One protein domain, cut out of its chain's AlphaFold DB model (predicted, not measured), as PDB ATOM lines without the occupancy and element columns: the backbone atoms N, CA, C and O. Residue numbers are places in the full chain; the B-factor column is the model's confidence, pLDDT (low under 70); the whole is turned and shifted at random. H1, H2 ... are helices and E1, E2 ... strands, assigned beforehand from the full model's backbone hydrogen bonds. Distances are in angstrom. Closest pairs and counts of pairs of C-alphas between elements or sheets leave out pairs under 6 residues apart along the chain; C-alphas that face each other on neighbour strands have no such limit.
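AT A GLANCE: This is residues 142 to 197 of the 333 residues of the protein "Uncharacterized protein YBL113C-like" of Phallusia mammillata (UniProt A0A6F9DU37). A short helix, H1, packs on the hairpin E3 and E4, beside a parallel pair, E1 and E2, whose long link makes one end. Of 56 printed residues, 24, under half, are in H1, E1, E2, E3 and E4, in that order; the class is mixed. The whole is compact, radius of gyration of the C-alphas 10.8 A, spanning 34 by 25 by 15 A.

HOW THE PARTS SIT: The closest C-alphas of H1, residues 146 to 153, and E3, residues 181 to 185, are Gly 150 and Val 184, 4.3 A apart. H1 has 2 of 4 O i to N i+4 pairs within hydrogen-bond range. E1, residues 155 to 157, and E2, residues 169 to 171, are parallel, with N 170 and O 155 2.8 A apart. E3 and E4, residues 192 to 196, are an antiparallel hairpin, with N 195 and O 182 2.8 A apart.

IN THESE COORDINATES: H1 begins at C-alpha 146 (6.617, -88.856, -83.903). E3 is 13.0 A long. E4 ends at C-alpha 196 (14.799, -82.690, -84.249).

THE WHOLE: The printed part has no cut; residues 160 and 174 to 178 have pLDDT under 70.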
ATOM      1  N   ILE A 142      10.262 -93.344 -83.552       89.06
ATOM      2  CA  ILE A 142       9.372 -94.504 -83.462       89.06
ATOM      3  C   ILE A 142       8.781 -94.589 -82.048       89.06
ATOM      4  O   ILE A 142       7.560 -94.580 -81.889       89.06
ATOM      5  N   ARG A 143       9.632 -94.589 -81.011       88.50
ATOM      6  CA  ARG A 143       9.211 -94.736 -79.605       88.50
ATOM      7  C   ARG A 143       8.291 -93.609 -79.135       88.50
ATOM      8  O   ARG A 143       7.318 -93.864 -78.438       88.50
ATOM      9  N   THR A 144       8.579 -92.364 -79.511       90.00
ATOM     10  CA  THR A 144       7.746 -91.194 -79.174       90.00
ATOM     11  C   THR A 144       6.557 -91.022 -80.118       90.00
ATOM     12  O   THR A 144       5.859 -90.007 -80.048       90.00
ATOM     13  N   ARG A 145       6.336 -91.979 -81.031       91.31
ATOM     14  CA  ARG A 145       5.284 -91.958 -82.056       91.31
ATOM     15  C   ARG A 145       5.308 -90.694 -82.924       91.31
ATOM     16  O   ARG A 145       4.287 -90.314 -83.492       91.31
ATOM     17  N   ALA A 146       6.458 -90.028 -83.048       92.69
ATOM     18  CA  ALA A 146       6.617 -88.856 -83.903       92.69
ATOM     19  C   ALA A 146       6.338 -89.209 -85.369       92.69
ATOM     20  O   ALA A 146       5.557 -88.516 -86.013       92.69
ATOM     21  N   TYR A 147       6.872 -90.332 -85.861       93.75
ATOM     22  CA  TYR A 147       6.564 -90.787 -87.220       93.75
ATOM     23  C   TYR A 147       5.078 -91.086 -87.405       93.75
ATOM     24  O   TYR A 147       4.497 -90.602 -88.364       93.75
ATOM     25  N   VAL A 148       4.445 -91.793 -86.461       93.38
ATOM     26  CA  VAL A 148       3.007 -92.110 -86.528       93.38
ATOM     27  C   VAL A 148       2.157 -90.842 -86.628       93.38
ATOM     28  O   VAL A 148       1.303 -90.769 -87.504       93.38
ATOM     29  N   ARG A 149       2.419 -89.838 -85.780       93.38
ATOM     30  CA  ARG A 149       1.707 -88.549 -85.828       93.38
ATOM     31  C   ARG A 149       1.894 -87.845 -87.168       93.38
ATOM     32  O   ARG A 149       0.946 -87.322 -87.730       93.38
ATOM     33  N   GLY A 150       3.113 -87.856 -87.694       94.38
ATOM     34  CA  GLY A 150       3.386 -87.249 -88.987       94.38
ATOM     35  C   GLY A 150       2.779 -87.995 -90.177       94.38
ATOM     36  O   GLY A 150       2.487 -87.361 -91.178       94.38
ATOM     37  N   CYS A 151       2.561 -89.311 -90.092       94.44
ATOM     38  CA  CYS A 151       1.985 -90.088 -91.196       94.44
ATOM     39  C   CYS A 151       0.535 -89.720 -91.532       94.44
ATOM     40  O   CYS A 151       0.099 -89.992 -92.645       94.44
ATOM     41  N   GLN A 152      -0.219 -89.191 -90.566       89.38
ATOM     42  CA  GLN A 152      -1.641 -88.888 -90.736       89.38
ATOM     43  C   GLN A 152      -1.846 -87.516 -91.378       89.38
ATOM     44  O   GLN A 152      -2.618 -87.391 -92.324       89.38
ATOM     45  N   ASP A 153      -1.105 -86.517 -90.895       90.25
ATOM     46  CA  ASP A 153      -1.404 -85.112 -91.182       90.25
ATOM     47  C   ASP A 153      -0.337 -84.414 -92.033       90.25
ATOM     48  O   ASP A 153      -0.569 -83.303 -92.504       90.25
ATOM     49  N   CYS A 154       0.836 -85.032 -92.226       94.31
ATOM     50  CA  CYS A 154       1.981 -84.377 -92.847       94.31
ATOM     51  C   CYS A 154       2.515 -85.096 -94.085       94.31
ATOM     52  O   CYS A 154       2.707 -86.312 -94.106       94.31
ATOM     53  N   PHE A 155       2.888 -84.302 -95.089       92.12
ATOM     54  CA  PHE A 155       3.533 -84.773 -96.311       92.12
ATOM     55  C   PHE A 155       4.999 -84.352 -96.353       92.12
ATOM     56  O   PHE A 155       5.343 -83.205 -96.082       92.12
ATOM     57  N   ILE A 156       5.883 -85.274 -96.727       91.38
ATOM     58  CA  ILE A 156       7.296 -84.958 -96.936       91.38
ATOM     59  C   ILE A 156       7.538 -84.829 -98.434       91.38
ATOM     60  O   ILE A 156       7.376 -85.800 -99.173       91.38
ATOM     61  N   LYS A 157       7.934 -83.633 -98.875       88.44
ATOM     62  CA  LYS A 157       8.324 -83.377-100.265       88.44
ATOM     63  C   LYS A 157       9.838 -83.399-100.418       88.44
ATOM     64  O   LYS A 157      10.555 -82.648 -99.751       88.44
ATOM     65  N   ASP A 158      10.296 -84.222-101.356       79.25
ATOM     66  CA  ASP A 158      11.717 -84.388-101.674       79.25
ATOM     67  C   ASP A 158      12.236 -83.389-102.720       79.25
ATOM     68  O   ASP A 158      13.443 -83.152-102.830       79.25
ATOM     69  N   GLN A 159      11.335 -82.760-103.475       73.25
ATOM     70  CA  GLN A 159      11.687 -81.861-104.570       73.25
ATOM     71  C   GLN A 159      11.514 -80.386-104.213       73.25
ATOM     72  O   GLN A 159      10.705 -80.002-103.370       73.25
ATOM     73  N   TYR A 160      12.289 -79.559-104.913       67.25
ATOM     74  CA  TYR A 160      12.043 -78.131-104.997       67.25
ATOM     75  C   TYR A 160      11.287 -77.844-106.281       67.25
ATOM     76  O   TYR A 160      11.845 -77.979-107.367       67.25
ATOM     77  N   ASP A 161      10.034 -77.446-106.141       76.31
ATOM     78  CA  ASP A 161       9.166 -77.036-107.242       76.31
ATOM     79  C   ASP A 161       8.982 -75.506-107.288       76.31
ATOM     80  O   ASP A 161       8.230 -74.999-108.112       76.31
ATOM     81  N   GLY A 162       9.653 -74.755-106.400       73.06
ATOM     82  CA  GLY A 162       9.483 -73.304-106.270       73.06
ATOM     83  C   GLY A 162       8.098 -72.875-105.769       73.06
ATOM     84  O   GLY A 162       7.822 -71.678-105.712       73.06
ATOM     85  N   SER A 163       7.233 -73.822-105.389       76.56
ATOM     86  CA  SER A 163       5.914 -73.522-104.834       76.56
ATOM     87  C   SER A 163       6.026 -72.996-103.402       76.56
ATOM     88  O   SER A 163       7.025 -73.237-102.712       76.56
ATOM     89  N   TYR A 164       4.987 -72.298-102.940       73.44
ATOM     90  CA  TYR A 164       4.856 -71.886-101.542       73.44
ATOM     91  C   TYR A 164       4.752 -73.109-100.620       73.44
ATOM     92  O   TYR A 164       4.169 -74.123-100.995       73.44
ATOM     93  N   ILE A 165       5.327 -73.010 -99.418       74.31
ATOM     94  CA  ILE A 165       5.248 -74.072 -98.409       74.31
ATOM     95  C   ILE A 165       3.798 -74.164 -97.934       74.31
ATOM     96  O   ILE A 165       3.287 -73.223 -97.325       74.31
ATOM     97  N   TYR A 166       3.143 -75.285 -98.232       77.62
ATOM     98  CA  TYR A 166       1.811 -75.577 -97.707       77.62
ATOM     99  C   TYR A 166       1.877 -75.843 -96.200       77.62
ATOM    100  O   TYR A 166       2.908 -76.244 -95.664       77.62
ATOM    101  N   GLU A 167       0.771 -75.621 -95.489       83.69
ATOM    102  CA  GLU A 167       0.768 -75.783 -94.033       83.69
ATOM    103  C   GLU A 167       1.060 -77.235 -93.633       83.69
ATOM    104  O   GLU A 167       1.813 -77.462 -92.697       83.69
ATOM    105  N   ASN A 168       0.591 -78.220 -94.393       89.88
ATOM    106  CA  ASN A 168       0.716 -79.644 -94.083       89.88
ATOM    107  C   ASN A 168       1.944 -80.344 -94.707       89.88
ATOM    108  O   ASN A 168       1.955 -81.573 -94.813       89.88
ATOM    109  N   GLU A 169       2.978 -79.613 -95.138       90.38
ATOM    110  CA  GLU A 169       4.171 -80.224 -95.742       90.38
ATOM    111  C   GLU A 169       5.482 -79.863 -95.035       90.38
ATOM    112  O   GLU A 169       5.683 -78.746 -94.564       90.38
ATOM    113  N   CYS A 170       6.419 -80.811 -95.025       89.81
ATOM    114  CA  CYS A 170       7.817 -80.569 -94.693       89.81
ATOM    115  C   CYS A 170       8.700 -80.838 -95.915       89.81
ATOM    116  O   CYS A 170       8.558 -81.858 -96.593       89.81
ATOM    117  N   ARG A 171       9.661 -79.951 -96.185       87.06
ATOM    118  CA  ARG A 171      10.570 -80.083 -97.336       87.06
ATOM    119  C   ARG A 171      11.902 -80.682 -96.904       87.06
ATOM    120  O   ARG A 171      12.555 -80.147 -96.010       87.06
ATOM    121  N   SER A 172      12.317 -81.780 -97.534       79.25
ATOM    122  CA  SER A 172      13.492 -82.550 -97.097       79.25
ATOM    123  C   SER A 172      14.833 -82.025 -97.644       79.25
ATOM    124  O   SER A 172      15.895 -82.364 -97.129       79.25
ATOM    125  N   LYS A 173      14.820 -81.143 -98.653       74.00
ATOM    126  CA  LYS A 173      16.042 -80.606 -99.288       74.00
ATOM    127  C   LYS A 173      16.620 -79.349 -98.611       74.00
ATOM    128  O   LYS A 173      17.768 -79.003 -98.871       74.00
ATOM    129  N   TYR A 174      15.849 -78.671 -97.751       56.34
ATOM    130  CA  TYR A 174      16.173 -77.326 -97.241       56.34
ATOM    131  C   TYR A 174      16.508 -77.257 -95.749       56.34
ATOM    132  O   TYR A 174      17.023 -76.234 -95.300       56.34
ATOM    133  N   GLU A 175      16.246 -78.313 -94.975       53.53
ATOM    134  CA  GLU A 175      16.267 -78.217 -93.514       53.53
ATOM    135  C   GLU A 175      17.204 -79.233 -92.832       53.53
ATOM    136  O   GLU A 175      17.331 -80.391 -93.218       53.53
ATOM    137  N   PHE A 176      17.912 -78.731 -91.814       54.69
ATOM    138  CA  PHE A 176      18.896 -79.391 -90.945       54.69
ATOM    139  C   PHE A 176      18.558 -80.844 -90.551       54.69
ATOM    140  O   PHE A 176      17.397 -81.192 -90.353       54.69
ATOM    141  N   PRO A 177      19.593 -81.667 -90.296       63.03
ATOM    142  CA  PRO A 177      19.733 -82.997 -90.877       63.03
ATOM    143  C   PRO A 177      18.428 -83.786 -90.836       63.03
ATOM    144  O   PRO A 177      18.090 -84.427 -89.838       63.03
ATOM    145  N   VAL A 178      17.744 -83.755 -91.976       60.47
ATOM    146  CA  VAL A 178      16.564 -84.549 -92.319       60.47
ATOM    147  C   VAL A 178      16.688 -85.998 -91.850       60.47
ATOM    148  O   VAL A 178      15.783 -86.520 -91.217       60.47
ATOM    149  N   SER A 179      17.869 -86.603 -91.999       74.81
ATOM    150  CA  SER A 179      18.142 -87.977 -91.551       74.81
ATOM    151  C   SER A 179      17.970 -88.238 -90.043       74.81
ATOM    152  O   SER A 179      17.956 -89.394 -89.630       74.81
ATOM    153  N   THR A 180      17.823 -87.200 -89.213       85.25
ATOM    154  CA  THR A 180      17.618 -87.299 -87.751       85.25
ATOM    155  C   THR A 180      16.333 -86.617 -87.262       85.25
ATOM    156  O   THR A 180      16.088 -86.526 -86.052       85.25
ATOM    157  N   SER A 181      15.502 -86.127 -88.180       90.12
ATOM    158  CA  SER A 181      14.302 -85.346 -87.872       90.12
ATOM    159  C   SER A 181      13.028 -86.130 -88.201       90.12
ATOM    160  O   SER A 181      13.049 -87.124 -88.929       90.12
ATOM    161  N   ALA A 182      11.907 -85.688 -87.639       92.88
ATOM    162  CA  ALA A 182      10.572 -86.149 -88.001       92.88
ATOM    163  C   ALA A 182       9.714 -84.940 -88.385       92.88
ATOM    164  O   ALA A 182       9.813 -83.893 -87.754       92.88
ATOM    165  N   CYS A 183       8.894 -85.069 -89.417       93.88
ATOM    166  CA  CYS A 183       7.900 -84.079 -89.803       93.88
ATOM    167  C   CYS A 183       6.616 -84.358 -89.021       93.88
ATOM    168  O   CYS A 183       6.034 -85.430 -89.180       93.88
ATOM    169  N   VAL A 184       6.193 -83.446 -88.147       94.38
ATOM    170  CA  VAL A 184       5.030 -83.654 -87.266       94.38
ATOM    171  C   VAL A 184       4.120 -82.426 -87.250       94.38
ATOM    172  O   VAL A 184       4.619 -81.309 -87.427       94.38
ATOM    173  N   PRO A 185       2.810 -82.598 -86.996       93.69
ATOM    174  CA  PRO A 185       1.903 -81.470 -86.840       93.69
ATOM    175  C   PRO A 185       2.236 -80.691 -85.560       93.69
ATOM    176  O   PRO A 185       2.503 -81.269 -84.504       93.69
ATOM    177  N   THR A 186       2.215 -79.363 -85.647       87.50
ATOM    178  CA  THR A 186       2.591 -78.447 -84.552       87.50
ATOM    179  C   THR A 186       1.404 -77.937 -83.735       87.50
ATOM    180  O   THR A 186       1.576 -77.075 -82.879       87.50
ATOM    181  N   GLY A 187       0.193 -78.452 -83.976       78.81
ATOM    182  CA  GLY A 187      -1.047 -78.033 -83.304       78.81
ATOM    183  C   GLY A 187      -1.538 -76.629 -83.689       78.81
ATOM    184  O   GLY A 187      -2.713 -76.325 -83.524       78.81
ATOM    185  N   ILE A 188      -0.671 -75.789 -84.255       76.94
ATOM    186  CA  ILE A 188      -0.986 -74.446 -84.740       76.94
ATOM    187  C   ILE A 188      -1.426 -74.567 -86.202       76.94
ATOM    188  O   ILE A 188      -0.603 -74.845 -87.072       76.94
ATOM    189  N   ASN A 189      -2.721 -74.376 -86.467       81.56
ATOM    190  CA  ASN A 189      -3.316 -74.326 -87.813       81.56
ATOM    191  C   ASN A 189      -2.997 -75.541 -88.706       81.56
ATOM    192  O   ASN A 189      -2.817 -75.398 -89.906       81.56
ATOM    193  N   GLY A 190      -2.838 -76.737 -88.128       82.00
ATOM    194  CA  GLY A 190      -2.473 -77.929 -88.908       82.00
ATOM    195  C   GLY A 190      -1.083 -77.852 -89.557       82.00
ATOM    196  O   GLY A 190      -0.779 -78.650 -90.441       82.00
ATOM    197  N   ARG A 191      -0.222 -76.916 -89.127       90.44
ATOM    198  CA  ARG A 191       1.099 -76.743 -89.726       90.44
ATOM    199  C   ARG A 191       2.044 -77.881 -89.342       90.44
ATOM    200  O   ARG A 191       2.228 -78.153 -88.154       90.44
ATOM    201  N   CYS A 192       2.715 -78.473 -90.317       92.25
ATOM    202  CA  CYS A 192       3.751 -79.478 -90.143       92.25
ATOM    203  C   CYS A 192       5.136 -78.833 -90.066       92.25
ATOM    204  O   CYS A 192       5.441 -77.889 -90.794       92.25
ATOM    205  N   GLN A 193       5.980 -79.318 -89.155       90.88
ATOM    206  CA  GLN A 193       7.359 -78.845 -89.016       90.88
ATOM    207  C   GLN A 193       8.309 -79.991 -88.685       90.88
ATOM    208  O   GLN A 193       7.925 -81.009 -88.098       90.88
ATOM    209  N   TRP A 194       9.582 -79.793 -89.021       90.81
ATOM    210  CA  TRP A 194      10.650 -80.700 -88.636       90.81
ATOM    211  C   TRP A 194      10.966 -80.575 -87.144       90.81
ATOM    212  O   TRP A 194      11.503 -79.571 -86.673       90.81
ATOM    213  N   VAL A 195      10.704 -81.641 -86.393       89.56
ATOM    214  CA  VAL A 195      11.186 -81.796 -85.022       89.56
ATOM    215  C   VAL A 195      12.472 -82.606 -85.018       89.56
ATOM    216  O   VAL A 195      12.545 -83.740 -85.501       89.56
ATOM    217  N   LYS A 196      13.520 -82.010 -84.453       85.38
ATOM    218  CA  LYS A 196      14.799 -82.690 -84.249       85.38
ATOM    219  C   LYS A 196      14.680 -83.684 -83.105       85.38
ATOM    220  O   LYS A 196      13.925 -83.474 -82.152       85.38
ATOM    221  N   PHE A 197      15.511 -84.719 -83.147       73.94
ATOM    222  CA  PHE A 197      15.802 -85.498 -81.953       73.94
ATOM    223  C   PHE A 197      16.363 -84.572 -80.856       73.94
ATOM    224  O   PHE A 197      17.509 -84.122 -80.898       73.94
TER     225      PHE A 197